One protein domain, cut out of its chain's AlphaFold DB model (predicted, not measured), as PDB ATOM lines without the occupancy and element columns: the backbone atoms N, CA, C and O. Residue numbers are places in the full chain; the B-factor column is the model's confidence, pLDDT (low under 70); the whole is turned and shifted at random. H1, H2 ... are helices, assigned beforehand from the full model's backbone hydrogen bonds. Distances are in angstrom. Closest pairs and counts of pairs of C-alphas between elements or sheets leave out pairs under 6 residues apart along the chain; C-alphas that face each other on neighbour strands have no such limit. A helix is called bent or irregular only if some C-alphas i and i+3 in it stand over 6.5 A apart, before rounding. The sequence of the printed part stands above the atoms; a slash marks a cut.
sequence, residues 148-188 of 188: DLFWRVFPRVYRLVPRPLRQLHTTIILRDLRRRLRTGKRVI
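This is residues 148 to 188 of the 188 residues of the protein "DUF2236 domain-containing protein" of Actinobacteria bacterium (UniProt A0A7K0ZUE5). What shape do these atoms make? Two helices, the longer H2 and the shorter H1, stand nearly end to end as an open L with a tight link at its corner, and a short tail, residues 183 to 188, folds back after H2. There is no core, and residues 148 to 157, 159 to 165 and 167 to 175 stand free. What is it built of? The printed part has 41 residues with two named helices, H1 then H2, and no named strand, and its class is all helix. It is extended, with a radius of gyration of the C-alphas of 15.8 A and spans of 45 by 20 by 6 A.

Where is the longest helix? H2, residues 163 to 182, measures 27.1 A from C-alpha 163 at (175.089, 183.087, 184.517) to C-alpha 182 at (201.371, 178.039, 188.990). And the other? H1, residues 148 to 160, measures 19.6 A and begins with C-alpha 148 at (168.640, 187.831, 160.637).

How near are the helices? H2 and H1 are apart, but only just, with their closest C-alphas 8.2 A from each other. How even are they? H2 has a kink of 42 degrees near residue 170. Both are irregular: C-alphas 166 and 169 of H2 are 7.1 A apart, and C-alphas 152 and 155 of H1 are 7.0 A apart. Of the O i to N i+4 pairs, 14 of 16 in H2 and 7 of 9 in H1 are within hydrogen-bond range.

How far does it reach? The two C-alphas farthest apart, those of Leu 149 and Gly 184, are 45.9 A apart. Is it unbroken? The printed part has no cut and ends at Ile 188, the chain's last residue. Where is confidence low? Mean pLDDT of the printed part is 90.4, and residues 187 to 188 are under 70.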
ATOM      1  N   ASP A 148     169.634 186.991 159.963       96.88
ATOM      2  CA  ASP A 148     168.640 187.831 160.637       96.88
ATOM      3  C   ASP A 148     167.780 187.007 161.602       96.88
ATOM      4  O   ASP A 148     167.498 187.427 162.727       96.88
ATOM      5  N   LEU A 149     167.393 185.792 161.196       96.88
ATOM      6  CA  LEU A 149     166.667 184.865 162.059       96.88
ATOM      7  C   LEU A 149     167.494 184.476 163.288       96.88
ATOM      8  O   LEU A 149     166.950 184.464 164.396       96.88
ATOM      9  N   PHE A 150     168.786 184.188 163.109       96.56
ATOM     10  CA  PHE A 150     169.692 183.898 164.216       96.56
ATOM     11  C   PHE A 150     169.698 185.056 165.212       96.56
ATOM     12  O   PHE A 150     169.394 184.845 166.387       96.56
ATOM     13  N   TRP A 151     169.931 186.289 164.756       95.88
ATOM     14  CA  TRP A 151     169.965 187.456 165.643       95.88
ATOM     15  C   TRP A 151     168.617 187.826 166.245       95.88
ATOM     16  O   TRP A 151     168.564 188.408 167.325       95.88
ATOM     17  N   ARG A 152     167.512 187.430 165.614       95.25
ATOM     18  CA  ARG A 152     166.181 187.575 166.201       95.25
ATOM     19  C   ARG A 152     165.969 186.628 167.382       95.25
ATOM     20  O   ARG A 152     165.200 186.967 168.280       95.25
ATOM     21  N   VAL A 153     166.574 185.442 167.381       95.50
ATOM     22  CA  VAL A 153     166.334 184.389 168.387       95.50
ATOM     23  C   VAL A 153     167.425 184.363 169.457       95.50
ATOM     24  O   VAL A 153     167.116 184.312 170.650       95.50
ATOM     25  N   PHE A 154     168.689 184.435 169.046       95.12
ATOM     26  CA  PHE A 154     169.857 184.210 169.892       95.12
ATOM     27  C   PHE A 154     169.902 185.099 171.145       95.12
ATOM     28  O   PHE A 154     170.040 184.534 172.230       95.12
ATOM     29  N   PRO A 155     169.697 186.433 171.087       94.31
ATOM     30  CA  PRO A 155     169.713 187.278 172.283       94.31
ATOM     31  C   PRO A 155     168.672 186.869 173.330       94.31
ATOM     32  O   PRO A 155     168.950 186.905 174.527       94.31
ATOM     33  N   ARG A 156     167.479 186.425 172.900       93.56
ATOM     34  CA  ARG A 156     166.419 185.969 173.816       93.56
ATOM     35  C   ARG A 156     166.841 184.696 174.533       93.56
ATOM     36  O   ARG A 156     166.767 184.632 175.755       93.56
ATOM     37  N   VAL A 157     167.337 183.718 173.777       93.62
ATOM     38  CA  VAL A 157     167.838 182.456 174.334       93.62
ATOM     39  C   VAL A 157     169.011 182.727 175.274       93.62
ATOM     40  O   VAL A 157     169.000 182.274 176.413       93.62
ATOM     41  N   TYR A 158     169.981 183.539 174.851       92.38
ATOM     42  CA  TYR A 158     171.167 183.884 175.634       92.38
ATOM     43  C   TYR A 158     170.831 184.547 176.981       92.38
ATOM     44  O   TYR A 158     171.488 184.280 177.992       92.38
ATOM     45  N   ARG A 159     169.797 185.396 177.027       88.31
ATOM     46  CA  ARG A 159     169.334 186.041 178.268       88.31
ATOM     47  C   ARG A 159     168.688 185.058 179.246       88.31
ATOM     48  O   ARG A 159     168.786 185.285 180.447       88.31
ATOM     49  N   LEU A 160     168.094 183.971 178.750       92.19
ATOM     50  CA  LEU A 160     167.503 182.911 179.572       92.19
ATOM     51  C   LEU A 160     168.546 181.942 180.140       92.19
ATOM     52  O   LEU A 160     168.278 181.293 181.148       92.19
ATOM     53  N   VAL A 161     169.732 181.837 179.530       91.44
ATOM     54  CA  VAL A 161     170.797 180.962 180.039       91.44
ATOM     55  C   VAL A 161     171.350 181.523 181.361       91.44
ATOM     56  O   VAL A 161     171.892 182.635 181.375       91.44
ATOM     57  N   PRO A 162     171.291 180.763 182.474       93.00
ATOM     58  CA  PRO A 162     171.831 181.193 183.759       93.00
ATOM     59  C   PRO A 162     173.313 181.566 183.689       93.00
ATOM     60  O   PRO A 162     174.118 180.912 183.019       93.00
ATOM     61  N   ARG A 163     173.705 182.589 184.457       90.12
ATOM     62  CA  ARG A 163     175.089 183.087 184.517       90.12
ATOM     63  C   ARG A 163     176.146 181.989 184.743       90.12
ATOM     64  O   ARG A 163     177.149 182.050 184.034       90.12
ATOM     65  N   PRO A 164     175.954 180.984 185.624       92.50
ATOM     66  CA  PRO A 164     176.944 179.922 185.808       92.50
ATOM     67  C   PRO A 164     177.219 179.130 184.528       92.50
ATOM     68  O   PRO A 164     178.375 178.854 184.233       92.50
ATOM     69  N   LEU A 165     176.183 178.830 183.735       92.12
ATOM     70  CA  LEU A 165     176.338 178.127 182.457       92.12
ATOM     71  C   LEU A 165     177.032 179.010 181.417       92.12
ATOM     72  O   LEU A 165     177.950 178.550 180.743       92.12
ATOM     73  N   ARG A 166     176.668 180.298 181.338       88.94
ATOM     74  CA  ARG A 166     177.321 181.254 180.424       88.94
ATOM     75  C   ARG A 166     178.804 181.451 180.736       88.94
ATOM     76  O   ARG A 166     179.608 181.613 179.828       88.94
ATOM     77  N   GLN A 167     179.165 181.443 182.019       91.88
ATOM     78  CA  GLN A 167     180.537 181.668 182.485       91.88
ATOM     79  C   GLN A 167     181.327 180.370 182.674       91.88
ATOM     80  O   GLN A 167     182.514 180.432 183.000       91.88
ATOM     81  N   LEU A 168     180.705 179.204 182.469       92.94
ATOM     82  CA  LEU A 168     181.330 177.905 182.699       92.94
ATOM     83  C   LEU A 168     182.593 177.749 181.852       92.94
ATOM     84  O   LEU A 168     183.654 177.434 182.386       92.94
ATOM     85  N   HIS A 169     182.492 178.045 180.553       89.25
ATOM     86  CA  HIS A 169     183.609 177.960 179.614       89.25
ATOM     87  C   HIS A 169     184.797 178.827 180.057       89.25
ATOM     88  O   HIS A 169     185.901 178.319 180.260       89.25
ATOM     89  N   THR A 170     184.555 180.116 180.306       91.56
ATOM     90  CA  THR A 170     185.575 181.054 180.792       91.56
ATOM     91  C   THR A 170     186.174 180.600 182.120       91.56
ATOM     92  O   THR A 170     187.388 180.636 182.301       91.56
ATOM     93  N   THR A 171     185.345 180.123 183.051       92.50
ATOM     94  CA  THR A 171     185.792 179.657 184.371       92.50
ATOM     95  C   THR A 171     186.718 178.450 184.250       92.50
ATOM     96  O   THR A 171     187.756 178.410 184.912       92.50
ATOM     97  N   ILE A 172     186.382 177.488 183.385       94.12
ATOM     98  CA  ILE A 172     187.209 176.305 183.119       94.12
ATOM     99  C   ILE A 172     188.553 176.720 182.515       94.12
ATOM    100  O   ILE A 172     189.595 176.320 183.040       94.12
ATOM    101  N   ILE A 173     188.546 177.560 181.474       92.12
ATOM    102  CA  ILE A 173     189.778 178.016 180.811       92.12
ATOM    103  C   ILE A 173     190.667 178.795 181.776       92.12
ATOM    104  O   ILE A 173     191.855 178.504 181.886       92.12
ATOM    105  N   LEU A 174     190.111 179.752 182.524       92.94
ATOM    106  CA  LEU A 174     190.890 180.543 183.478       92.94
ATOM    107  C   LEU A 174     191.439 179.683 184.620       92.94
ATOM    108  O   LEU A 174     192.549 179.926 185.094       92.94
ATOM    109  N   ARG A 175     190.696 178.662 185.061       93.25
ATOM    110  CA  ARG A 175     191.175 177.710 186.069       93.25
ATOM    111  C   ARG A 175     192.345 176.881 185.542       93.25
ATOM    112  O   ARG A 175     193.330 176.730 186.266       93.25
ATOM    113  N   ASP A 176     192.259 176.372 184.314       92.81
ATOM    114  CA  ASP A 176     193.357 175.622 183.693       92.81
ATOM    115  C   ASP A 176     194.586 176.511 183.461       92.81
ATOM    116  O   ASP A 176     195.693 176.154 183.865       92.81
ATOM    117  N   LEU A 177     194.386 177.721 182.932       91.12
ATOM    118  CA  LEU A 177     195.442 178.713 182.737       91.12
ATOM    119  C   LEU A 177     196.184 179.010 184.047       91.12
ATOM    120  O   LEU A 177     197.403 178.861 184.117       91.12
ATOM    121  N   ARG A 178     195.456 179.372 185.113       92.44
ATOM    122  CA  ARG A 178     196.046 179.659 186.434       92.44
ATOM    123  C   ARG A 178     196.787 178.451 187.000       92.44
ATOM    124  O   ARG A 178     197.862 178.606 187.576       92.44
ATOM    125  N   ARG A 179     196.241 177.241 186.820       93.12
ATOM    126  CA  ARG A 179     196.901 175.997 187.235       93.12
ATOM    127  C   ARG A 179     198.234 175.821 186.511       93.12
ATOM    128  O   ARG A 179     199.229 175.565 187.182       93.12
ATOM    129  N   ARG A 180     198.262 175.966 185.182       91.06
ATOM    130  CA  ARG A 180     199.479 175.799 184.372       91.06
ATOM    131  C   ARG A 180     200.540 176.834 184.709       91.06
ATOM    132  O   ARG A 180     201.692 176.451 184.884       91.06
ATOM    133  N   LEU A 181     200.141 178.097 184.882       88.56
ATOM    134  CA  LEU A 181     201.039 179.171 185.312       88.56
ATOM    135  C   LEU A 181     201.667 178.859 186.677       88.56
ATOM    136  O   LEU A 181     202.882 178.941 186.818       88.56
ATOM    137  N   ARG A 182     200.867 178.411 187.657       91.31
ATOM    138  CA  ARG A 182     201.371 178.039 188.990       91.31
ATOM    139  C   ARG A 182     202.309 176.832 188.965       91.31
ATOM    140  O   ARG A 182     203.230 176.771 189.767       91.31
ATOM    141  N   THR A 183     202.076 175.858 188.086       90.69
ATOM    142  CA  THR A 183     202.906 174.642 188.010       90.69
ATOM    143  C   THR A 183     204.001 174.719 186.944       90.69
ATOM    144  O   THR A 183     204.539 173.677 186.579       90.69
ATOM    145  N   GLY A 184     204.270 175.897 186.368       83.94
ATOM    146  CA  GLY A 184     205.276 176.077 185.312       83.94
ATOM    147  C   GLY A 184     205.019 175.262 184.036       83.94
ATOM    148  O   GLY A 184     205.930 175.056 183.239       83.94
ATOM    149  N   LYS A 185     203.791 174.763 183.836       80.19
ATOM    150  CA  LYS A 185     203.434 173.965 182.658       80.19
ATOM    151  C   LYS A 185     203.201 174.879 181.464       80.19
ATOM    152  O   LYS A 185     202.691 175.990 181.596       80.19
ATOM    153  N   ARG A 186     203.528 174.370 180.277       75.31
ATOM    154  CA  ARG A 186     203.338 175.085 179.017       75.31
ATOM    155  C   ARG A 186     201.846 175.379 178.793       75.31
ATOM    156  O   ARG A 186     200.995 174.496 178.918       75.31
ATOM    157  N   VAL A 187     201.538 176.645 178.519       69.00
ATOM    158  CA  VAL A 187     200.163 177.131 178.312       69.00
ATOM    159  C   VAL A 187     199.701 176.901 176.864       69.00
ATOM    160  O   VAL A 187     198.502 176.770 176.648       69.00
ATOM    161  N   ILE A 188     200.638 176.750 175.915       60.03
ATOM    162  CA  ILE A 188     200.429 176.339 174.513       60.03
ATOM    163  C   ILE A 188     201.638 175.532 174.051       60.03
ATOM    164  O   ILE A 188     202.755 176.108 174.066       60.03
TER     165      ILE A 188